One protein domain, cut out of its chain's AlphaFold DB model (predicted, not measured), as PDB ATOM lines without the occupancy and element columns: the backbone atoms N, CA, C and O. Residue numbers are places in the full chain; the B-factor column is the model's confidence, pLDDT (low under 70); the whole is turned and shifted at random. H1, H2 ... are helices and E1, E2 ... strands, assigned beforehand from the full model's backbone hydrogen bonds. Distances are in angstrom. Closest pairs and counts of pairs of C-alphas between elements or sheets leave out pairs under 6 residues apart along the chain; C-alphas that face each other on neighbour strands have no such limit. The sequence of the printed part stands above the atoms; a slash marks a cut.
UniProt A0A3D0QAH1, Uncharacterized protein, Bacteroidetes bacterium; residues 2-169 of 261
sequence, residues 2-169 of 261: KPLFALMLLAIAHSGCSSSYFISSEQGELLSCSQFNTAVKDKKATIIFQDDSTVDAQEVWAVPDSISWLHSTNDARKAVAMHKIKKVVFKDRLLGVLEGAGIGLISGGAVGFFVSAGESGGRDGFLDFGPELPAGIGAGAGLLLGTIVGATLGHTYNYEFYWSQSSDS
ATOM      1  N   LYS A   2      18.678  33.168 -15.347       56.66
ATOM      2  CA  LYS A   2      19.160  34.305 -16.160       56.66
ATOM      3  C   LYS A   2      18.854  34.260 -17.682       56.66
ATOM      4  O   LYS A   2      18.339  35.255 -18.182       56.66
ATOM      5  N   PRO A   3      19.062  33.145 -18.421       64.12
ATOM      6  CA  PRO A   3      18.743  33.112 -19.857       64.12
ATOM      7  C   PRO A   3      17.236  33.183 -20.122       64.12
ATOM      8  O   PRO A   3      16.816  33.714 -21.140       64.12
ATOM      9  N   LEU A   4      16.418  32.708 -19.178       65.62
ATOM     10  CA  LEU A   4      14.960  32.712 -19.290       65.62
ATOM     11  C   LEU A   4      14.392  34.138 -19.198       65.62
ATOM     12  O   LEU A   4      13.437  34.461 -19.892       65.62
ATOM     13  N   PHE A   5      15.032  35.012 -18.414       65.88
ATOM     14  CA  PHE A   5      14.667  36.428 -18.316       65.88
ATOM     15  C   PHE A   5      15.017  37.208 -19.593       65.88
ATOM     16  O   PHE A   5      14.202  37.987 -20.079       65.88
ATOM     17  N   ALA A   6      16.186  36.948 -20.193       63.56
ATOM     18  CA  ALA A   6      16.562  37.535 -21.482       63.56
ATOM     19  C   ALA A   6      15.625  37.080 -22.617       63.56
ATOM     20  O   ALA A   6      15.207  37.892 -23.438       63.56
ATOM     21  N   LEU A   7      15.234  35.802 -22.620       67.19
ATOM     22  CA  LEU A   7      14.274  35.248 -23.580       67.19
ATOM     23  C   LEU A   7      12.870  35.838 -23.392       67.19
ATOM     24  O   LEU A   7      12.180  36.102 -24.372       67.19
ATOM     25  N   MET A   8      12.467  36.104 -22.147       69.31
ATOM     26  CA  MET A   8      11.201  36.769 -21.835       69.31
ATOM     27  C   MET A   8      11.192  38.231 -22.301       69.31
ATOM     28  O   MET A   8      10.221  38.660 -22.915       69.31
ATOM     29  N   LEU A   9      12.276  38.985 -22.078       65.31
ATOM     30  CA  LEU A   9      12.412  40.357 -22.586       65.31
ATOM     31  C   LEU A   9      12.408  40.401 -24.117       65.31
ATOM     32  O   LEU A   9      11.758  41.265 -24.702       65.31
ATOM     33  N   LEU A  10      13.071  39.438 -24.763       66.44
ATOM     34  CA  LEU A  10      13.037  39.291 -26.213       66.44
ATOM     35  C   LEU A  10      11.611  38.996 -26.700       66.44
ATOM     36  O   LEU A  10      11.153  39.631 -27.643       66.44
ATOM     37  N   ALA A  11      10.884  38.090 -26.039       66.75
ATOM     38  CA  ALA A  11       9.507  37.756 -26.396       66.75
ATOM     39  C   ALA A  11       8.553  38.957 -26.256       66.75
ATOM     40  O   ALA A  11       7.733  39.186 -27.141       66.75
ATOM     41  N   ILE A  12       8.699  39.763 -25.198       65.50
ATOM     42  CA  ILE A  12       7.904  40.986 -24.987       65.50
ATOM     43  C   ILE A  12       8.254  42.061 -26.028       65.50
ATOM     44  O   ILE A  12       7.373  42.764 -26.512       65.50
ATOM     45  N   ALA A  13       9.517  42.165 -26.448       60.25
ATOM     46  CA  ALA A  13       9.903  43.085 -27.519       60.25
ATOM     47  C   ALA A  13       9.318  42.696 -28.895       60.25
ATOM     48  O   ALA A  13       9.239  43.542 -29.783       60.25
ATOM     49  N   HIS A  14       8.893  41.438 -29.077       63.62
ATOM     50  CA  HIS A  14       8.263  40.961 -30.313       63.62
ATOM     51  C   HIS A  14       6.736  41.115 -30.331       63.62
ATOM     52  O   HIS A  14       6.131  40.973 -31.396       63.62
ATOM     53  N   SER A  15       6.088  41.422 -29.202       64.56
ATOM     54  CA  SER A  15       4.684  41.834 -29.232       64.56
ATOM     55  C   SER A  15       4.612  43.272 -29.741       64.56
ATOM     56  O   SER A  15       4.851  44.213 -28.992       64.56
ATOM     57  N   GLY A  16       4.354  43.434 -31.042       61.19
ATOM     58  CA  GLY A  16       4.206  44.745 -31.672       61.19
ATOM     59  C   GLY A  16       3.155  45.607 -30.968       61.19
ATOM     60  O   GLY A  16       2.157  45.099 -30.456       61.19
ATOM     61  N   CYS A  17       3.384  46.918 -30.942       68.94
ATOM     62  CA  CYS A  17       2.444  47.865 -30.361       68.94
ATOM     63  C   CYS A  17       1.230  48.032 -31.290       68.94
ATOM     64  O   CYS A  17       1.369  48.198 -32.508       68.94
ATOM     65  N   SER A  18       0.027  47.982 -30.719       72.44
ATOM     66  CA  SER A  18      -1.205  48.252 -31.457       72.44
ATOM     67  C   SER A  18      -2.119  49.175 -30.673       72.44
ATOM     68  O   SER A  18      -2.364  48.937 -29.490       72.44
ATOM     69  N   SER A  19      -2.676  50.167 -31.355       73.94
ATOM     70  CA  SER A  19      -3.711  51.049 -30.826       73.94
ATOM     71  C   SER A  19      -5.061  50.657 -31.417       73.94
ATOM     72  O   SER A  19      -5.180  50.477 -32.631       73.94
ATOM     73  N   SER A  20      -6.083  50.535 -30.577       71.88
ATOM     74  CA  SER A  20      -7.437  50.183 -31.012       71.88
ATOM     75  C   SER A  20      -8.393  51.349 -30.793       71.88
ATOM     76  O   SER A  20      -8.428  51.942 -29.717       71.88
ATOM     77  N   TYR A  21      -9.166  51.665 -31.826       71.50
ATOM     78  CA  TYR A  21     -10.142  52.742 -31.871       71.50
ATOM     79  C   TYR A  21     -11.496  52.190 -32.293       71.50
ATOM     80  O   TYR A  21     -11.593  51.300 -33.138       71.50
ATOM     81  N   PHE A  22     -12.547  52.776 -31.739       70.69
ATOM     82  CA  PHE A  22     -13.917  52.400 -32.040       70.69
ATOM     83  C   PHE A  22     -14.615  53.531 -32.795       70.69
ATOM     84  O   PHE A  22     -14.561  54.699 -32.395       70.69
ATOM     85  N   ILE A  23     -15.254  53.177 -33.905       65.25
ATOM     86  CA  ILE A  23     -16.007  54.083 -34.773       65.25
ATOM     87  C   ILE A  23     -17.494  53.794 -34.577       65.25
ATOM     88  O   ILE A  23     -17.920  52.639 -34.615       65.25
ATOM     89  N   SER A  24     -18.283  54.852 -34.397       60.59
ATOM     90  CA  SER A  24     -19.745  54.784 -34.314       60.59
ATOM     91  C   SER A  24     -20.382  55.887 -35.151       60.59
ATOM     92  O   SER A  24     -19.805  56.959 -35.349       60.59
ATOM     93  N   SER A  25     -21.586  55.611 -35.648       53.06
ATOM     94  CA  SER A  25     -22.436  56.590 -36.330       53.06
ATOM     95  C   SER A  25     -23.145  57.539 -35.353       53.06
ATOM     96  O   SER A  25     -23.544  58.637 -35.743       53.06
ATOM     97  N   GLU A  26     -23.270  57.159 -34.077       49.88
ATOM     98  CA  GLU A  26     -23.908  57.964 -33.034       49.88
ATOM     99  C   GLU A  26     -22.874  58.799 -32.264       49.88
ATOM    100  O   GLU A  26     -21.849  58.285 -31.813       49.88
ATOM    101  N   GLN A  27     -23.146  60.100 -32.104       39.88
ATOM    102  CA  GLN A  27     -22.280  61.025 -31.367       39.88
ATOM    103  C   GLN A  27     -22.148  60.600 -29.890       39.88
ATOM    104  O   GLN A  27     -23.092  60.719 -29.113       39.88
ATOM    105  N   GLY A  28     -20.947  60.145 -29.531       47.00
ATOM    106  CA  GLY A  28     -20.438  59.827 -28.189       47.00
ATOM    107  C   GLY A  28     -18.901  59.898 -28.210       47.00
ATOM    108  O   GLY A  28     -18.357  60.428 -29.175       47.00
ATOM    109  N   GLU A  29     -18.185  59.346 -27.220       46.75
ATOM    110  CA  GLU A  29     -16.695  59.274 -27.153       46.75
ATOM    111  C   GLU A  29     -16.006  58.534 -28.337       46.75
ATOM    112  O   GLU A  29     -14.815  58.234 -28.301       46.75
ATOM    113  N   LEU A  30     -16.745  58.235 -29.403       56.50
ATOM    114  CA  LEU A  30     -16.361  57.439 -30.560       56.50
ATOM    115  C   LEU A  30     -16.039  58.351 -31.756       56.50
ATOM    116  O   LEU A  30     -16.669  59.390 -31.958       56.50
ATOM    117  N   LEU A  31     -15.052  57.961 -32.567       64.44
ATOM    118  CA  LEU A  31     -14.620  58.725 -33.744       64.44
ATOM    119  C   LEU A  31     -15.736  58.791 -34.796       64.44
ATOM    120  O   LEU A  31     -16.268  57.762 -35.209       64.44
ATOM    121  N   SER A  32     -16.054  59.997 -35.274       75.25
ATOM    122  CA  SER A  32     -16.995  60.186 -36.387       75.25
ATOM    123  C   SER A  32     -16.388  59.759 -37.731       75.25
ATOM    124  O   SER A  32     -15.172  59.819 -37.920       75.25
ATOM    125  N   CYS A  33     -17.231  59.420 -38.719       79.38
ATOM    126  CA  CYS A  33     -16.777  59.063 -40.076       79.38
ATOM    127  C   CYS A  33     -15.899  60.155 -40.722       79.38
ATOM    128  O   CYS A  33     -14.922  59.848 -41.396       79.38
ATOM    129  N   SER A  34     -16.199  61.437 -40.477       77.75
ATOM    130  CA  SER A  34     -15.402  62.561 -40.997       77.75
ATOM    131  C   SER A  34     -13.994  62.613 -40.388       77.75
ATOM    132  O   SER A  34     -12.998  62.777 -41.100       77.75
ATOM    133  N   GLN A  35     -13.891  62.412 -39.069       80.44
ATOM    134  CA  GLN A  35     -12.601  62.354 -38.380       80.44
ATOM    135  C   GLN A  35     -11.795  61.126 -38.807       80.44
ATOM    136  O   GLN A  35     -10.592  61.244 -39.029       80.44
ATOM    137  N   PHE A  36     -12.457  59.977 -38.988       85.06
ATOM    138  CA  PHE A  36     -11.835  58.784 -39.556       85.06
ATOM    139  C   PHE A  36     -11.245  59.073 -40.942       85.06
ATOM    140  O   PHE A  36     -10.041  58.917 -41.116       85.06
ATOM    141  N   ASN A  37     -12.042  59.591 -41.885       87.50
ATOM    142  CA  ASN A  37     -11.593  59.886 -43.255       87.50
ATOM    143  C   ASN A  37     -10.399  60.846 -43.288       87.50
ATOM    144  O   ASN A  37      -9.481  60.678 -44.087       87.50
ATOM    145  N   THR A  38     -10.386  61.832 -42.391       86.00
ATOM    146  CA  THR A  38      -9.262  62.767 -42.264       86.00
ATOM    147  C   THR A  38      -8.003  62.067 -41.740       86.00
ATOM    148  O   THR A  38      -6.912  62.296 -42.256       86.00
ATOM    149  N   ALA A  39      -8.138  61.192 -40.741       82.19
ATOM    150  CA  ALA A  39      -7.015  60.495 -40.110       82.19
ATOM    151  C   ALA A  39      -6.378  59.407 -40.995       82.19
ATOM    152  O   ALA A  39      -5.202  59.063 -40.809       82.19
ATOM    153  N   VAL A  40      -7.152  58.851 -41.930       85.94
ATOM    154  CA  VAL A  40      -6.745  57.719 -42.778       85.94
ATOM    155  C   VAL A  40      -6.424  58.103 -44.218       85.94
ATOM    156  O   VAL A  40      -6.074  57.238 -45.021       85.94
ATOM    157  N   LYS A  41      -6.515  59.396 -44.544       86.75
ATOM    158  CA  LYS A  41      -6.213  59.919 -45.873       86.75
ATOM    159  C   LYS A  41      -4.814  59.478 -46.325       86.75
ATOM    160  O   LYS A  41      -3.861  59.545 -45.551       86.75
ATOM    161  N   ASP A  42      -4.721  59.013 -47.569       83.88
ATOM    162  CA  ASP A  42      -3.485  58.570 -48.231       83.88
ATOM    163  C   ASP A  42      -2.775  57.377 -47.550       83.88
ATOM    164  O   ASP A  42      -1.631  57.051 -47.872       83.88
ATOM    165  N   LYS A  43      -3.452  56.676 -46.625       85.31
ATOM    166  CA  LYS A  43      -2.917  55.481 -45.962       85.31
ATOM    167  C   LYS A  43      -3.394  54.198 -46.636       85.31
ATOM    168  O   LYS A  43      -4.522  54.089 -47.114       85.31
ATOM    169  N   LYS A  44      -2.520  53.190 -46.611       88.56
ATOM    170  CA  LYS A  44      -2.856  51.809 -46.976       88.56
ATOM    171  C   LYS A  44      -3.457  51.093 -45.774       88.56
ATOM    172  O   LYS A  44      -2.988  51.278 -44.648       88.56
ATOM    173  N   ALA A  45      -4.457  50.266 -46.031       91.19
ATOM    174  CA  ALA A  45      -5.168  49.522 -45.009       91.19
ATOM    175  C   ALA A  45      -5.352  48.064 -45.414       91.19
ATOM    176  O   ALA A  45      -5.417  47.739 -46.597       91.19
ATOM    177  N   THR A  46      -5.529  47.209 -44.420       92.00
ATOM    178  CA  THR A  46      -6.073  45.868 -44.600       92.00
ATOM    179  C   THR A  46      -7.470  45.854 -43.992       92.00
ATOM    180  O   THR A  46      -7.651  46.124 -42.803       92.00
ATOM    181  N   ILE A  47      -8.474  45.575 -44.818       91.62
ATOM    182  CA  ILE A  47      -9.866  45.433 -44.387       91.62
ATOM    183  C   ILE A  47     -10.096  43.964 -44.050       91.62
ATOM    184  O   ILE A  47      -9.803  43.099 -44.872       91.62
ATOM    185  N   ILE A  48     -10.620  43.697 -42.856       92.12
ATOM    186  CA  ILE A  48     -10.973  42.356 -42.389       92.12
ATOM    187  C   ILE A  48     -12.493  42.288 -42.290       92.12
ATOM    188  O   ILE A  48     -13.121  43.093 -41.593       92.12
ATOM    189  N   PHE A  49     -13.087  41.344 -43.007       91.31
ATOM    190  CA  PHE A  49     -14.528  41.124 -43.037       91.31
ATOM    191  C   PHE A  49     -14.986  40.226 -41.878       91.31
ATOM    192  O   PHE A  49     -14.177  39.651 -41.151       91.31
ATOM    193  N   GLN A  50     -16.301  40.136 -41.673       88.38
ATOM    194  CA  GLN A  50     -16.898  39.286 -40.631       88.38
ATOM    195  C   GLN A  50     -16.593  37.792 -40.812       88.38
ATOM    196  O   GLN A  50     -16.552  37.060 -39.830       88.38
ATOM    197  N   ASP A  51     -16.352  37.351 -42.047       89.88
ATOM    198  CA  ASP A  51     -15.950  35.982 -42.390       89.88
ATOM    199  C   ASP A  51     -14.431  35.746 -42.275       89.88
ATOM    200  O   ASP A  51     -13.922  34.746 -42.774       89.88
ATOM    201  N   ASP A  52     -13.705  36.682 -41.651       89.81
ATOM    202  CA  ASP A  52     -12.244  36.708 -41.524       89.81
ATOM    203  C   ASP A  52     -11.476  36.782 -42.856       89.81
ATOM    204  O   ASP A  52     -10.242  36.753 -42.861       89.81
ATOM    205  N   SER A  53     -12.165  36.965 -43.989       92.69
ATOM    206  CA  SER A  53     -11.499  37.277 -45.250       92.69
ATOM    207  C   SER A  53     -10.869  38.670 -45.200       92.69
ATOM    208  O   SER A  53     -11.324  39.571 -44.484       92.69
ATOM    209  N   THR A  54      -9.786  38.856 -45.955       92.50
ATOM    210  CA  THR A  54      -8.985  40.085 -45.914       92.50
ATOM    211  C   THR A  54      -8.775  40.677 -47.297       92.50
ATOM    212  O   THR A  54      -8.592  39.942 -48.267       92.50
ATOM    213  N   VAL A  55      -8.731  42.006 -47.382       92.38
ATOM    214  CA  VAL A  55      -8.402  42.732 -48.615       92.38
ATOM    215  C   VAL A  55      -7.455  43.887 -48.333       92.38
ATOM    216  O   VAL A  55      -7.647  44.635 -47.373       92.38
ATOM    217  N   ASP A  56      -6.478  44.064 -49.218       91.12
ATOM    218  CA  ASP A  56      -5.613  45.238 -49.219       91.12
ATOM    219  C   ASP A  56      -6.301  46.405 -49.933       91.12
ATOM    220  O   ASP A  56      -6.706  46.324 -51.099       91.12
ATOM    221  N   ALA A  57      -6.425  47.505 -49.203       90.50
ATOM    222  CA  ALA A  57      -7.188  48.677 -49.572       90.50
ATOM    223  C   ALA A  57      -6.308  49.932 -49.581       90.50
ATOM    224  O   ALA A  57      -5.433  50.124 -48.732       90.50
ATOM    225  N   GLN A  58      -6.570  50.807 -50.543       90.19
ATOM    226  CA  GLN A  58      -6.018  52.155 -50.624       90.19
ATOM    227  C   GLN A  58      -7.171  53.159 -50.647       90.19
ATOM    228  O   GLN A  58      -8.290  52.801 -51.015       90.19
ATOM    229  N   GLU A  59      -6.912  54.399 -50.231       88.25
ATOM    230  CA  GLU A  59      -7.919  55.472 -50.207       88.25
ATOM    231  C   GLU A  59      -9.239  55.045 -49.543       88.25
ATOM    232  O   GLU A  59     -10.323  55.107 -50.129       88.25
ATOM    233  N   VAL A  60      -9.140  54.548 -48.307       90.38
ATOM    234  CA  VAL A  60     -10.313  54.109 -47.548       90.38
ATOM    235  C   VAL A  60     -11.163  55.315 -47.155       90.38
ATOM    236  O   VAL A  60     -10.662  56.293 -46.605       90.38
ATOM    237  N   TRP A  61     -12.467  55.218 -47.400       88.81
ATOM    238  CA  TRP A  61     -13.441  56.259 -47.111       88.81
ATOM    239  C   TRP A  61     -14.705  55.670 -46.484       88.81
ATOM    240  O   TRP A  61     -15.376  54.839 -47.096       88.81
ATOM    241  N   ALA A  62     -15.055  56.121 -45.282       87.00
ATOM    242  CA  ALA A  62     -16.263  55.733 -44.565       87.00
ATOM    243  C   ALA A  62     -17.372  56.787 -44.694       87.00
ATOM    244  O   ALA A  62     -17.145  57.996 -44.594       87.00
ATOM    245  N   VAL A  63     -18.596  56.306 -44.870       82.62
ATOM    246  CA  VAL A  63     -19.858  57.044 -44.733       82.62
ATOM    247  C   VAL A  63     -20.749  56.286 -43.731       82.62
ATOM    248  O   VAL A  63     -20.429  55.140 -43.420       82.62
ATOM    249  N   PRO A  64     -21.845  56.873 -43.206       76.69
ATOM    250  CA  PRO A  64     -22.587  56.301 -42.074       76.69
ATOM    251  C   PRO A  64     -22.947  54.809 -42.177       76.69
ATOM    252  O   PRO A  64     -22.878  54.118 -41.165       76.69
ATOM    253  N   ASP A  65     -23.228  54.300 -43.383       77.69
ATOM    254  CA  ASP A  65     -23.679  52.913 -43.584       77.69
ATOM    255  C   ASP A  65     -22.726  52.046 -44.418       77.69
ATOM    256  O   ASP A  65     -22.936  50.838 -44.577       77.69
ATOM    257  N   SER A  66     -21.666  52.630 -44.978       82.44
ATOM    258  CA  SER A  66     -20.764  51.901 -45.869       82.44
ATOM    259  C   SER A  66     -19.336  52.406 -45.801       82.44
ATOM    260  O   SER A  66     -19.072  53.577 -45.537       82.44
ATOM    261  N   ILE A  67     -18.407  51.506 -46.098       89.00
ATOM    262  CA  ILE A  67     -17.028  51.864 -46.391       89.00
ATOM    263  C   ILE A  67     -16.781  51.645 -47.879       89.00
ATOM    264  O   ILE A  67     -17.299  50.704 -48.486       89.00
ATOM    265  N   SER A  68     -15.945  52.491 -48.457       90.62
ATOM    266  CA  SER A  68     -15.446  52.339 -49.813       90.62
ATOM    267  C   SER A  68     -13.931  52.441 -49.840       90.62
ATOM    268  O   SER A  68     -13.330  53.055 -48.960       90.62
ATOM    269  N   TRP A  69     -13.310  51.792 -50.814       93.69
ATOM    270  CA  TRP A  69     -11.864  51.809 -50.995       93.69
ATOM    271  C   TRP A  69     -11.499  51.550 -52.453       93.69
ATOM    272  O   TRP A  69     -12.296  50.999 -53.218       93.69
ATOM    273  N   LEU A  70     -10.279  51.925 -52.823       89.69
ATOM    274  CA  LEU A  70      -9.629  51.482 -54.048       89.69
ATOM    275  C   LEU A  70      -8.893  50.171 -53.786       89.69
ATOM    276  O   LEU A  70      -8.138  50.029 -52.821       89.69
ATOM    277  N   HIS A  71      -9.130  49.187 -54.643       80.81
ATOM    278  CA  HIS A  71      -8.409  47.925 -54.577       80.81
ATOM    279  C   HIS A  71      -6.955  48.124 -55.024       80.81
ATOM    280  O   HIS A  71      -6.702  48.718 -56.068       80.81
ATOM    281  N   SER A  72      -5.992  47.571 -54.282       75.19
ATOM    282  CA  SER A  72      -4.563  47.860 -54.494       75.19
ATOM    283  C   SER A  72      -3.971  47.397 -55.841       75.19
ATOM    284  O   SER A  72      -2.807  47.685 -56.112       75.19
ATOM    285  N   THR A  73      -4.702  46.618 -56.637       75.75
ATOM    286  CA  THR A  73      -4.179  45.960 -57.850       75.75
ATOM    287  C   THR A  73      -4.823  46.426 -59.149       75.75
ATOM    288  O   THR A  73      -4.235  46.224 -60.205       75.75
ATOM    289  N   ASN A  74      -6.029  46.992 -59.102       78.19
ATOM    290  CA  ASN A  74      -6.790  47.331 -60.305       78.19
ATOM    291  C   ASN A  74      -7.499  48.690 -60.217       78.19
ATOM    292  O   ASN A  74      -8.304  48.991 -61.094       78.19
ATOM    293  N   ASP A  75      -7.248  49.458 -59.151       76.88
ATOM    294  CA  ASP A  75      -7.854  50.765 -58.874       76.88
ATOM    295  C   ASP A  75      -9.391  50.785 -58.960       76.88
ATOM    296  O   ASP A  75     -10.022  51.837 -59.080       76.88
ATOM    297  N   ALA A  76     -10.039  49.621 -58.861       83.06
ATOM    298  CA  ALA A  76     -11.485  49.540 -58.851       83.06
ATOM    299  C   ALA A  76     -11.999  50.012 -57.490       83.06
ATOM    300  O   ALA A  76     -11.618  49.480 -56.440       83.06
ATOM    301  N   ARG A  77     -12.904  50.994 -57.509       86.50
ATOM    302  CA  ARG A  77     -13.594  51.441 -56.302       86.50
ATOM    303  C   ARG A  77     -14.647  50.414 -55.910       86.50
ATOM    304  O   ARG A  77     -15.583  50.150 -56.664       86.50
ATOM    305  N   LYS A  78     -14.508  49.852 -54.714       89.38
ATOM    306  CA  LYS A  78     -15.471  48.919 -54.128       89.38
ATOM    307  C   LYS A  78     -16.103  49.562 -52.905       89.38
ATOM    308  O   LYS A  78     -15.416  50.232 -52.142       89.38
ATOM    309  N   ALA A  79     -17.406  49.365 -52.735       88.50
ATOM    310  CA  ALA A  79     -18.146  49.807 -51.563       88.50
ATOM    311  C   ALA A  79     -18.854  48.611 -50.928       88.50
ATOM    312  O   ALA A  79     -19.411  47.765 -51.631       88.50
ATOM    313  N   VAL A  80     -18.808  48.526 -49.602       88.06
ATOM    314  CA  VAL A  80     -19.432  47.454 -48.828       88.06
ATOM    315  C   VAL A  80     -20.099  48.047 -47.593       88.06
ATOM    316  O   VAL A  80     -19.586  48.977 -46.973       88.06
ATOM    317  N   ALA A  81     -21.262  47.499 -47.244       83.12
ATOM    318  CA  ALA A  81     -21.990  47.882 -46.045       83.12
ATOM    319  C   ALA A  81     -21.151  47.633 -44.783       83.12
ATOM    320  O   ALA A  81     -20.512  46.586 -44.648       83.12
ATOM    321  N   MET A  82     -21.185  48.579 -43.845       82.00
ATOM    322  CA  MET A  82     -20.268  48.599 -42.700       82.00
ATOM    323  C   MET A  82     -20.423  47.368 -41.788       82.00
ATOM    324  O   MET A  82     -19.432  46.858 -41.283       82.00
ATOM    325  N   HIS A  83     -21.637  46.809 -41.674       82.25
ATOM    326  CA  HIS A  83     -21.922  45.595 -40.887       82.25
ATOM    327  C   HIS A  83     -21.216  44.326 -41.400       82.25
ATOM    328  O   HIS A  83     -21.132  43.334 -40.681       82.25
ATOM    329  N   LYS A  84     -20.727  44.318 -42.648       86.88
ATOM    330  CA  LYS A  84     -19.955  43.191 -43.200       86.88
ATOM    331  C   LYS A  84     -18.475  43.265 -42.836       86.88
ATOM    332  O   LYS A  84     -17.736  42.318 -43.097       86.88
ATOM    333  N   ILE A  85     -18.034  44.377 -42.258       88.00
ATOM    334  CA  ILE A  85     -16.645  44.621 -41.893       88.00
ATOM    335  C   ILE A  85     -16.490  44.379 -40.406       88.00
ATOM    336  O   ILE A  85     -17.298  44.819 -39.592       88.00
ATOM    337  N   LYS A  86     -15.446  43.636 -40.062       87.38
ATOM    338  CA  LYS A  86     -15.065  43.356 -38.685       87.38
ATOM    339  C   LYS A  86     -14.166  44.460 -38.163       87.38
ATOM    340  O   LYS A  86     -14.453  45.053 -37.131       87.38
ATOM    341  N   LYS A  87     -13.104  44.770 -38.909       88.94
ATOM    342  CA  LYS A  87     -12.186  45.862 -38.584       88.94
ATOM    343  C   LYS A  87     -11.402  46.335 -39.797       88.94
ATOM    344  O   LYS A  87     -11.210  45.587 -40.757       88.94
ATOM    345  N   VAL A  88     -10.906  47.563 -39.728       90.00
ATOM    346  CA  VAL A  88      -9.965  48.127 -40.700       90.00
ATOM    347  C   VAL A  88      -8.653  48.402 -39.989       90.00
ATOM    348  O   VAL A  88      -8.623  49.054 -38.947       90.00
ATOM    349  N   VAL A  89      -7.570  47.875 -40.544       89.81
ATOM    350  CA  VAL A  89      -6.245  47.900 -39.933       89.81
ATOM    351  C   VAL A  89      -5.325  48.785 -40.760       89.81
ATOM    352  O   VAL A  89      -5.106  48.512 -41.937       89.81
ATOM    353  N   PHE A  90      -4.756  49.821 -40.149       89.12
ATOM    354  CA  PHE A  90      -3.725  50.656 -40.770       89.12
ATOM    355  C   PHE A  90      -2.382  50.381 -40.116       89.12
ATOM    356  O   PHE A  90      -2.299  50.218 -38.900       89.12
ATOM    357  N   LYS A  91      -1.321  50.358 -40.919       86.25
ATOM    358  CA  LYS A  91       0.023  50.043 -40.442       86.25
ATOM    359  C   LYS A  91       0.973  51.197 -40.715       86.25
ATOM    360  O   LYS A  91       1.248  51.508 -41.873       86.25
ATOM    361  N   ASP A  92       1.495  51.795 -39.651       85.00
ATOM    362  CA  ASP A  92       2.536  52.815 -39.719       85.00
ATOM    363  C   ASP A  92       3.900  52.183 -39.440       85.00
ATOM    364  O   ASP A  92       4.244  51.808 -38.315       85.00
ATOM    365  N   ARG A  93       4.689  52.027 -40.502       82.88
ATOM    366  CA  ARG A  93       6.023  51.433 -40.401       82.88
ATOM    367  C   ARG A  93       7.043  52.398 -39.816       82.88
ATOM    368  O   ARG A  93       7.976  51.928 -39.182       82.88
ATOM    369  N   LEU A  94       6.894  53.708 -40.015       85.56
ATOM    370  CA  LEU A  94       7.854  54.683 -39.498       85.56
ATOM    371  C   LEU A  94       7.748  54.751 -37.977       85.56
ATOM    372  O   LEU A  94       8.760  54.670 -37.281       85.56
ATOM    373  N   LEU A  95       6.517  54.821 -37.469       85.56
ATOM    374  CA  LEU A  95       6.276  54.759 -36.036       85.56
ATOM    375  C   LEU A  95       6.737  53.414 -35.461       85.56
ATOM    376  O   LEU A  95       7.434  53.399 -34.453       85.56
ATOM    377  N   GLY A  96       6.460  52.305 -36.156       83.25
ATOM    378  CA  GLY A  96       6.959  50.988 -35.756       83.25
ATOM    379  C   GLY A  96       8.487  50.906 -35.689       83.25
ATOM    380  O   GLY A  96       9.015  50.316 -34.752       83.25
ATOM    381  N   VAL A  97       9.218  51.527 -36.625       86.06
ATOM    382  CA  VAL A  97      10.690  51.628 -36.572       86.06
ATOM    383  C   VAL A  97      11.142  52.382 -35.331       86.06
ATOM    384  O   VAL A  97      12.063  51.923 -34.663       86.06
ATOM    385  N   LEU A  98      10.512  53.516 -35.012       88.81
ATOM    386  CA  LEU A  98      10.871  54.317 -33.839       88.81
ATOM    387  C   LEU A  98      10.581  53.574 -32.529       88.81
ATOM    388  O   LEU A  98      11.439  53.531 -31.650       88.81
ATOM    389  N   GLU A  99       9.410  52.946 -32.419       85.50
ATOM    390  CA  GLU A  99       9.040  52.112 -31.269       85.50
ATOM    391  C   GLU A  99      10.000  50.928 -31.119       85.50
ATOM    392  O   GLU A  99      10.553  50.704 -30.042       85.50
ATOM    393  N   GLY A 100      10.263  50.213 -32.215       83.44
ATOM    394  CA  GLY A 100      11.188  49.088 -32.246       83.44
ATOM    395  C   GLY A 100      12.614  49.495 -31.880       83.44
ATOM    396  O   GLY A 100      13.252  48.819 -31.077       83.44
ATOM    397  N   ALA A 101      13.106  50.626 -32.393       87.38
ATOM    398  CA  ALA A 101      14.416  51.173 -32.045       87.38
ATOM    399  C   ALA A 101      14.516  51.506 -30.552       87.38
ATOM    400  O   ALA A 101      15.494  51.136 -29.904       87.38
ATOM    401  N   GLY A 102      13.503  52.188 -30.005       86.62
ATOM    402  CA  GLY A 102      13.466  52.587 -28.599       86.62
ATOM    403  C   GLY A 102      13.418  51.385 -27.658       86.62
ATOM    404  O   GLY A 102      14.235  51.282 -26.741       86.62
ATOM    405  N   ILE A 103      12.514  50.437 -27.920       85.56
ATOM    406  CA  ILE A 103      12.401  49.188 -27.153       85.56
ATOM    407  C   ILE A 103      13.693  48.377 -27.274       85.56
ATOM    408  O   ILE A 103      14.210  47.877 -26.274       85.56
ATOM    409  N   GLY A 104      14.242  48.271 -28.485       84.69
ATOM    410  CA  GLY A 104      15.479  47.559 -28.773       84.69
ATOM    411  C   GLY A 104      16.680  48.130 -28.023       84.69
ATOM    412  O   GLY A 104      17.418  47.378 -27.395       84.69
ATOM    413  N   LEU A 105      16.845  49.453 -28.011       88.38
ATOM    414  CA  LEU A 105      17.924  50.129 -27.286       88.38
ATOM    415  C   LEU A 105      17.855  49.833 -25.783       88.38
ATOM    416  O   LEU A 105      18.850  49.411 -25.191       88.38
ATOM    417  N   ILE A 106      16.681  50.018 -25.169       86.88
ATOM    418  CA  ILE A 106      16.497  49.838 -23.721       86.88
ATOM    419  C   ILE A 106      16.688  48.369 -23.331       86.88
ATOM    420  O   ILE A 106      17.443  48.061 -22.408       86.88
ATOM    421  N   SER A 107      16.023  47.455 -24.041       83.12
ATOM    422  CA  SER A 107      16.096  46.020 -23.745       83.12
ATOM    423  C   SER A 107      17.488  45.450 -24.017       83.12
ATOM    424  O   SER A 107      18.021  44.723 -23.180       83.12
ATOM    425  N   GLY A 108      18.116  45.831 -25.129       84.31
ATOM    426  CA  GLY A 108      19.472  45.428 -25.476       84.31
ATOM    427  C   GLY A 108      20.502  45.927 -24.463       84.31
ATOM    428  O   GLY A 108      21.353  45.153 -24.025       84.31
ATOM    429  N   GLY A 109      20.389  47.184 -24.025       83.56
ATOM    430  CA  GLY A 109      21.260  47.752 -22.994       83.56
ATOM    431  C   GLY A 109      21.106  47.050 -21.647       83.56
ATOM    432  O   GLY A 109      22.102  46.689 -21.021       83.56
ATOM    433  N   ALA A 110      19.865  46.773 -21.233       82.38
ATOM    434  CA  ALA A 110      19.588  46.026 -20.011       82.38
ATOM    435  C   ALA A 110      20.172  44.604 -20.069       82.38
ATOM    436  O   ALA A 110      20.838  44.175 -19.128       82.38
ATOM    437  N   VAL A 111      19.979  43.884 -21.179       81.69
ATOM    438  CA  VAL A 111      20.556  42.543 -21.368       81.69
ATOM    439  C   VAL A 111      22.085  42.597 -21.331       81.69
ATOM    440  O   VAL A 111      22.689  41.823 -20.591       81.69
ATOM    441  N   GLY A 112      22.713  43.525 -22.059       81.12
ATOM    442  CA  GLY A 112      24.170  43.693 -22.057       81.12
ATOM    443  C   GLY A 112      24.731  43.994 -20.663       81.12
ATOM    444  O   GLY A 112      25.708  43.376 -20.235       81.12
ATOM    445  N   PHE A 113      24.054  44.862 -19.905       81.19
ATOM    446  CA  PHE A 113      24.403  45.157 -18.517       81.19
ATOM    447  C   PHE A 113      24.313  43.908 -17.626       81.19
ATOM    448  O   PHE A 113      25.284  43.564 -16.956       81.19
ATOM    449  N   PHE A 114      23.190  43.181 -17.644       77.94
ATOM    450  CA  PHE A 114      22.988  42.020 -16.767       77.94
ATOM    451  C   PHE A 114      23.864  40.813 -17.114       77.94
ATOM    452  O   PHE A 114      24.206  40.046 -16.209       77.94
ATOM    453  N   VAL A 115      24.225  40.627 -18.388       75.38
ATOM    454  CA  VAL A 115      25.195  39.593 -18.780       75.38
ATOM    455  C   VAL A 115      26.562  39.912 -18.173       75.38
ATOM    456  O   VAL A 115      27.147  39.039 -17.543       75.38
ATOM    457  N   SER A 116      27.015  41.167 -18.258       72.38
ATOM    458  CA  SER A 116      28.324  41.572 -17.721       72.38
ATOM    459  C   SER A 116      28.387  41.618 -16.189       72.38
ATOM    460  O   SER A 116      29.357  41.167 -15.590       72.38
ATOM    461  N   ALA A 117      27.328  42.082 -15.520       69.69
ATOM    462  CA  ALA A 117      27.267  42.155 -14.058       69.69
ATOM    463  C   ALA A 117      27.193  40.774 -13.370       69.69
ATOM    464  O   ALA A 117      27.308  40.675 -12.149       69.69
ATOM    465  N   GLY A 118      26.945  39.704 -14.133       62.12
ATOM    466  CA  GLY A 118      26.778  38.345 -13.623       62.12
ATOM    467  C   GLY A 118      28.040  37.480 -13.619       62.12
ATOM    468  O   GLY A 118      27.972  36.383 -13.057       62.12
ATOM    469  N   GLU A 119      29.141  37.931 -14.228       60.56
ATOM    470  CA  GLU A 119      30.426  37.221 -14.285       60.56
ATOM    471  C   GLU A 119      31.310  37.607 -13.092       60.56
ATOM    472  O   GLU A 119      32.146  38.501 -13.147       60.56
ATOM    473  N   SER A 120      31.112  36.918 -11.968       49.62
ATOM    474  CA  SER A 120      31.933  37.049 -10.758       49.62
ATOM    475  C   SER A 120      32.860  35.845 -10.529       49.62
ATOM    476  O   SER A 120      33.131  35.472  -9.390       49.62
ATOM    477  N   GLY A 121      33.381  35.229 -11.597       48.28
ATOM    478  CA  GLY A 121      34.312  34.103 -11.477       48.28
ATOM    479  C   GLY A 121      35.288  33.986 -12.644       48.28
ATOM    480  O   GLY A 121      34.879  33.616 -13.735       48.28
ATOM    481  N   GLY A 122      36.575  34.236 -12.371       47.34
ATOM    482  CA  GLY A 122      37.702  33.911 -13.256       47.34
ATOM    483  C   GLY A 122      38.083  35.016 -14.242       47.34
ATOM    484  O   GLY A 122      37.766  34.932 -15.423       47.34
ATOM    485  N   ARG A 123      38.796  36.044 -13.760       50.41
ATOM    486  CA  ARG A 123      39.417  37.094 -14.588       50.41
ATOM    487  C   ARG A 123      40.638  36.552 -15.334       50.41
ATOM    488  O   ARG A 123      41.745  36.930 -14.998       50.41
ATOM    489  N   ASP A 124      40.430  35.719 -16.348       52.34
ATOM    490  CA  ASP A 124      41.481  35.309 -17.288       52.34
ATOM    491  C   ASP A 124      40.901  35.251 -18.716       52.34
ATOM    492  O   ASP A 124      40.704  34.180 -19.285       52.34
ATOM    493  N   GLY A 125      40.565  36.398 -19.319       47.94
ATOM    494  CA  GLY A 125      40.064  36.393 -20.697       47.94
ATOM    495  C   GLY A 125      39.807  37.771 -21.302       47.94
ATOM    496  O   GLY A 125      38.861  38.431 -20.908       47.94
ATOM    497  N   PHE A 126      40.662  38.149 -22.264       46.69
ATOM    498  CA  PHE A 126      40.582  39.093 -23.406       46.69
ATOM    499  C   PHE A 126      39.722  40.387 -23.383       46.69
ATOM    500  O   PHE A 126      40.004  41.269 -24.189       46.69
ATOM    501  N   LEU A 127      38.722  40.575 -22.519       47.50
ATOM    502  CA  LEU A 127      37.782  41.704 -22.542       47.50
ATOM    503  C   LEU A 127      37.429  42.171 -21.109       47.50
ATOM    504  O   LEU A 127      36.271  42.123 -20.706       47.50
ATOM    505  N   ASP A 128      38.417  42.637 -20.333       56.47
ATOM    506  CA  ASP A 128      38.222  43.232 -18.991       56.47
ATOM    507  C   ASP A 128      37.659  44.665 -19.101       56.47
ATOM    508  O   ASP A 128      38.306  45.654 -18.754       56.47
ATOM    509  N   PHE A 129      36.469  44.796 -19.690       57.62
ATOM    510  CA  PHE A 129      35.780  46.074 -19.842       57.62
ATOM    511  C   PHE A 129      34.719  46.240 -18.755       57.62
ATOM    512  O   PHE A 129      33.997  45.301 -18.422       57.62
ATOM    513  N   GLY A 130      34.595  47.459 -18.219       64.56
ATOM    514  CA  GLY A 130      33.512  47.802 -17.298       64.56
ATOM    515  C   GLY A 130      32.127  47.546 -17.916       64.56
ATOM    516  O   GLY A 130      32.003  47.482 -19.142       64.56
ATOM    517  N   PRO A 131      31.064  47.450 -17.094       69.12
ATOM    518  CA  PRO A 131      29.713  47.072 -17.537       69.12
ATOM    519  C   PRO A 131      29.123  48.004 -18.609       69.12
ATOM    520  O   PRO A 131      28.177  47.642 -19.305       69.12
ATOM    521  N   GLU A 132      29.706  49.191 -18.775       76.12
ATOM    522  CA  GLU A 132      29.358  50.188 -19.785       76.12
ATOM    523  C   GLU A 132      29.555  49.688 -21.223       76.12
ATOM    524  O   GLU A 132      28.707  49.945 -22.076       76.12
ATOM    525  N   LEU A 133      30.632  48.945 -21.510       77.88
ATOM    526  CA  LEU A 133      30.925  48.498 -22.876       77.88
ATOM    527  C   LEU A 133      29.997  47.353 -23.325       77.88
ATOM    528  O   LEU A 133      29.398  47.478 -24.397       77.88
ATOM    529  N   PRO A 134      29.768  46.288 -22.529       77.75
ATOM    530  CA  PRO A 134      28.754  45.280 -22.841       77.75
ATOM    531  C   PRO A 134      27.335  45.852 -22.905       77.75
ATOM    532  O   PRO A 134      26.564  45.462 -23.781       77.75
ATOM    533  N   ALA A 135      26.987  46.805 -22.031       82.12
ATOM    534  CA  ALA A 135      25.709  47.510 -22.107       82.12
ATOM    535  C   ALA A 135      25.588  48.331 -23.400       82.12
ATOM    536  O   ALA A 135      24.552  48.281 -24.056       82.12
ATOM    537  N   GLY A 136      26.648  49.032 -23.813       82.12
ATOM    538  CA  GLY A 136      26.687  49.794 -25.063       82.12
ATOM    539  C   GLY A 136      26.558  48.911 -26.306       82.12
ATOM    540  O   GLY A 136      25.767  49.219 -27.199       82.12
ATOM    541  N   ILE A 137      27.264  47.776 -26.347       83.62
ATOM    542  CA  ILE A 137      27.139  46.785 -27.429       83.62
ATOM    543  C   ILE A 137      25.727  46.195 -27.445       83.62
ATOM    544  O   ILE A 137      25.109  46.116 -28.506       83.62
ATOM    545  N   GLY A 138      25.200  45.827 -26.276       83.44
ATOM    546  CA  GLY A 138      23.837  45.329 -26.130       83.44
ATOM    547  C   GLY A 138      22.804  46.336 -26.631       83.44
ATOM    548  O   GLY A 138      21.932  45.976 -27.419       83.44
ATOM    549  N   ALA A 139      22.928  47.607 -26.247       86.25
ATOM    550  CA  ALA A 139      22.048  48.686 -26.689       86.25
ATOM    551  C   ALA A 139      22.151  48.930 -28.201       86.25
ATOM    552  O   ALA A 139      21.128  49.081 -28.865       86.25
ATOM    553  N   GLY A 140      23.364  48.917 -28.763       86.06
ATOM    554  CA  GLY A 140      23.588  49.074 -30.202       86.06
ATOM    555  C   GLY A 140      22.993  47.927 -31.021       86.06
ATOM    556  O   GLY A 140      22.263  48.162 -31.984       86.06
ATOM    557  N   ALA A 141      23.243  46.681 -30.610       84.12
ATOM    558  CA  ALA A 141      22.658  45.500 -31.242       84.12
ATOM    559  C   ALA A 141      21.127  45.493 -31.110       84.12
ATOM    560  O   ALA A 141      20.417  45.220 -32.078       84.12
ATOM    561  N   GLY A 142      20.621  45.852 -29.930       84.25
ATOM    562  CA  GLY A 142      19.197  45.974 -29.653       84.25
ATOM    563  C   GLY A 142      18.519  47.036 -30.515       84.25
ATOM    564  O   GLY A 142      17.472  46.758 -31.088       84.25
ATOM    565  N   LEU A 143      19.129  48.212 -30.690       88.62
ATOM    566  CA  LEU A 143      18.638  49.268 -31.581       88.62
ATOM    567  C   LEU A 143      18.495  48.754 -33.017       88.62
ATOM    568  O   LEU A 143      17.429  48.896 -33.613       88.62
ATOM    569  N   LEU A 144      19.535  48.121 -33.570       87.19
ATOM    570  CA  LEU A 144      19.516  47.615 -34.947       87.19
ATOM    571  C   LEU A 144      18.458  46.522 -35.143       87.19
ATOM    572  O   LEU A 144      17.635  46.614 -36.052       87.19
ATOM    573  N   LEU A 145      18.418  45.514 -34.271       83.88
ATOM    574  CA  LEU A 145      17.408  44.455 -34.365       83.88
ATOM    575  C   LEU A 145      15.995  45.010 -34.153       83.88
ATOM    576  O   LEU A 145      15.083  44.686 -34.913       83.88
ATOM    577  N   GLY A 146      15.833  45.905 -33.180       82.25
ATOM    578  CA  GLY A 146      14.583  46.586 -32.882       82.25
ATOM    579  C   GLY A 146      14.059  47.402 -34.062       82.25
ATOM    580  O   GLY A 146      12.881  47.299 -34.388       82.25
ATOM    581  N   THR A 147      14.919  48.141 -34.774       83.19
ATOM    582  CA  THR A 147      14.519  48.865 -35.998       83.19
ATOM    583  C   THR A 147      13.999  47.937 -37.096       83.19
ATOM    584  O   THR A 147      12.980  48.242 -37.714       83.19
ATOM    585  N   ILE A 148      14.648  46.790 -37.330       82.19
ATOM    586  CA  ILE A 148      14.233  45.814 -38.353       82.19
ATOM    587  C   ILE A 148      12.886  45.183 -37.977       82.19
ATOM    588  O   ILE A 148      11.965  45.120 -38.797       82.19
ATOM    589  N   VAL A 149      12.745  44.741 -36.726       81.38
ATOM    590  CA  VAL A 149      11.487  44.175 -36.218       81.38
ATOM    591  C   VAL A 149      10.374  45.228 -36.262       81.38
ATOM    592  O   VAL A 149       9.285  44.961 -36.759       81.38
ATOM    593  N   GLY A 150      10.666  46.461 -35.859       79.50
ATOM    594  CA  GLY A 150       9.751  47.596 -35.939       79.50
ATOM    595  C   GLY A 150       9.303  47.928 -37.364       79.50
ATOM    596  O   GLY A 150       8.117  48.145 -37.607       79.50
ATOM    597  N   ALA A 151      10.218  47.891 -38.339       79.81
ATOM    598  CA  ALA A 151       9.906  48.103 -39.755       79.81
ATOM    599  C   ALA A 151       8.993  47.010 -40.328       79.81
ATOM    600  O   ALA A 151       8.120  47.288 -41.158       79.81
ATOM    601  N   THR A 152       9.213  45.761 -39.909       76.81
ATOM    602  CA  THR A 152       8.463  44.599 -40.400       76.81
ATOM    603  C   THR A 152       7.092  44.490 -39.747       76.81
ATOM    604  O   THR A 152       6.105  44.292 -40.459       76.81
ATOM    605  N   LEU A 153       6.993  44.672 -38.428       79.38
ATOM    606  CA  LEU A 153       5.738  44.583 -37.681       79.38
ATOM    607  C   LEU A 153       4.898  45.856 -37.777       79.38
ATOM    608  O   LEU A 153       3.694  45.733 -37.992       79.38
ATOM    609  N   GLY A 154       5.517  47.039 -37.759       79.31
ATOM    610  CA  GLY A 154       4.838  48.337 -37.803       79.31
ATOM    611  C   GLY A 154       3.935  48.603 -36.593       79.31
ATOM    612  O   GLY A 154       3.447  47.676 -35.947       79.31
ATOM    613  N   HIS A 155       3.651  49.874 -36.318       80.00
ATOM    614  CA  HIS A 155       2.580  50.224 -35.392       80.00
ATOM    615  C   HIS A 155       1.235  49.979 -36.071       80.00
ATOM    616  O   HIS A 155       1.023  50.396 -37.216       80.00
ATOM    617  N   THR A 156       0.323  49.305 -35.377       83.12
ATOM    618  CA  THR A 156      -0.966  48.915 -35.952       83.12
ATOM    619  C   THR A 156      -2.110  49.714 -35.337       83.12
ATOM    620  O   THR A 156      -2.320  49.668 -34.131       83.12
ATOM    621  N   TYR A 157      -2.884  50.406 -36.170       81.56
ATOM    622  CA  TYR A 157      -4.117  51.090 -35.791       81.56
ATOM    623  C   TYR A 157      -5.316  50.231 -36.193       81.56
ATOM    624  O   TYR A 157      -5.600  50.077 -37.383       81.56
ATOM    625  N   ASN A 158      -6.012  49.664 -35.212       84.06
ATOM    626  CA  ASN A 158      -7.234  48.899 -35.432       84.06
ATOM    627  C   ASN A 158      -8.440  49.825 -35.296       84.06
ATOM    628  O   ASN A 158      -8.614  50.447 -34.253       84.06
ATOM    629  N   TYR A 159      -9.283  49.887 -36.318       80.81
ATOM    630  CA  TYR A 159     -10.571  50.564 -36.257       80.81
ATOM    631  C   TYR A 159     -11.686  49.529 -36.320       80.81
ATOM    632  O   TYR A 159     -11.862  48.855 -37.337       80.81
ATOM    633  N   GLU A 160     -12.423  49.399 -35.225       81.44
ATOM    634  CA  GLU A 160     -13.592  48.529 -35.118       81.44
ATOM    635  C   GLU A 160     -14.866  49.365 -35.227       81.44
ATOM    636  O   GLU A 160     -14.957  50.467 -34.681       81.44
ATOM    637  N   PHE A 161     -15.853  48.852 -35.955       72.88
ATOM    638  CA  PHE A 161     -17.112  49.548 -36.188       72.88
ATOM    639  C   PHE A 161     -18.172  48.953 -35.268       72.88
ATOM    640  O   PHE A 161     -18.529  47.788 -35.417       72.88
ATOM    641  N   TYR A 162     -18.693  49.750 -34.336       64.88
ATOM    642  CA  TYR A 162     -19.871  49.370 -33.566       64.88
ATOM    643  C   TYR A 162     -21.104  49.905 -34.275       64.88
ATOM    644  O   TYR A 162     -21.383  51.104 -34.252       64.88
ATOM    645  N   TRP A 163     -21.865  49.006 -34.886       56.75
ATOM    646  CA  TRP A 163     -23.246  49.303 -35.222       56.75
ATOM    647  C   TRP A 163     -24.113  48.875 -34.042       56.75
ATOM    648  O   TRP A 163     -24.007  47.748 -33.549       56.75
ATOM    649  N   SER A 164     -25.006  49.754 -33.585       46.28
ATOM    650  CA  SER A 164     -26.198  49.234 -32.932       46.28
ATOM    651  C   SER A 164     -26.897  48.407 -34.008       46.28
ATOM    652  O   SER A 164     -27.252  48.913 -35.073       46.28
ATOM    653  N   GLN A 165     -27.017  47.096 -33.797       37.75
ATOM    654  CA  GLN A 165     -27.965  46.317 -34.574       37.75
ATOM    655  C   GLN A 165     -29.355  46.870 -34.255       37.75
ATOM    656  O   GLN A 165     -30.077  46.340 -33.420       37.75
ATOM    657  N   SER A 166     -29.778  47.905 -34.973       40.72
ATOM    658  CA  SER A 166     -31.190  48.132 -35.257       40.72
ATOM    659  C   SER A 166     -31.649  47.082 -36.282       40.72
ATOM    660  O   SER A 166     -32.216  47.415 -37.315       40.72
ATOM    661  N   SER A 167     -31.327  45.806 -36.032       36.94
ATOM    662  CA  SER A 167     -31.756  44.656 -36.831       36.94
ATOM    663  C   SER A 167     -32.965  43.955 -36.208       36.94
ATOM    664  O   SER A 167     -33.465  43.005 -36.797       36.94
ATOM    665  N   ASP A 168     -33.454  44.416 -35.053       32.75
ATOM    666  CA  ASP A 168     -34.736  43.969 -34.505       32.75
ATOM    667  C   ASP A 168     -35.383  45.017 -33.589       32.75
ATOM    668  O   ASP A 168     -35.767  44.776 -32.446       32.75
ATOM    669  N   SER A 169     -35.504  46.238 -34.092       32.72
ATOM    670  CA  SER A 169     -36.530  47.127 -33.579       32.72
ATOM    671  C   SER A 169     -37.321  47.636 -34.765       32.72
ATOM    672  O   SER A 169     -36.996  48.614 -35.433       32.72
TER     673      SER A 169
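This is residues 2 to 169 of the 261 residues of an uncharacterized protein of Bacteroidetes bacterium (UniProt A0A3D0QAH1). A strongly twisted sheet of seven strands makes a head at one end, and a long helical hairpin, H3 and H4, extends from it as an arm, with H1 side by side with H3. The short H2 packs on the sheet, mainly by E3, and residues 119 to 128, in the link between H3 and H4, stick out at the arm's far end. The printed part has 168 residues, with four named helices and seven named strands in the order H1 E1 H2 E2 E3 E4 E5 E6 H3 H4 E7; the class is mixed, helices and strands. The mixed sheet runs E1 E7 E6 E2 E3 E4 E5. The whole is only just loose, close to extended, with a radius of gyration of the C-alphas of 22.7 A and spans of 78 by 37 by 27 A.

H1, residues 2 to 14, begins at C-alpha 2 (19.160, 34.305, -16.160) and is 19.1 A long. E1 is residues 18 to 23, H2 residues 33 to 40 and E2 residues 45 to 49. E3, residues 54 to 63, is 20.2 A long and bends by 96 degrees at residue 58. E4 is residues 66 to 71 and E5 residues 77 to 81. E6, residues 85 to 92, is 21.0 A long. H3, residues 93 to 116, measures 33.3 A and ends at C-alpha 116 (28.324, 41.572, -17.721). H4, residues 132 to 153, measures 30.2 A. E7, residues 155 to 161, is 19.7 A long and ends at C-alpha 161 (-17.112, 49.548, -36.188).

E1, an edge strand, is parallel to E7, with N 19 and O 156 at 2.8 A. E7 and E6 are antiparallel, with N 90 and O 157 at 2.9 A, and so are E6 and E2, with N 46 and O 89 at 2.8 A. E2 to E5 form a meander, each strand the antiparallel neighbour of the one before; N 47 and O 55, N 61 and O 68, and N 67 and O 80 are within hydrogen-bond range at 2.8, 2.8 and 2.9 A. E1, H2 and E2 are a split strand-helix-strand unit, two strands running the same way with E7 and E6 between them, and its crossover is right-handed. H2 is on the sheet at a height of 6.8 A, only just over none of the strands, with 2 of its 8 C-alphas falling on E3; the C-alphas of Asn 37 and Trp 61 are its closest to E3, 5.6 A. H3 only grazes the sheet, with residues 93 to 100. H3 and H4 touch as a hairpin, a shallow tilt of 29 degrees, opposite ways, closest at the C-alphas of Gly 109 and Ala 139, 3.9 A. H1 touches H3 at residues 100 to 111 of H3 alone, a shallow tilt of 6 degrees, opposite ways, closest at the C-alphas of Ala 6 and Val 111, 6.4 A. In the four helices every O i to N i+4 pair is within hydrogen-bond range.

The C-alphas farthest apart, of Asp 124 and Ser 169, are 80.6 A apart. The printed part has no cut, and H3 to H4 is the long link. Mean pLDDT of the printed part is 76.0; it is under 70 in residues 2 to 17, 23 to 31, 117 to 131 and 162 to 169.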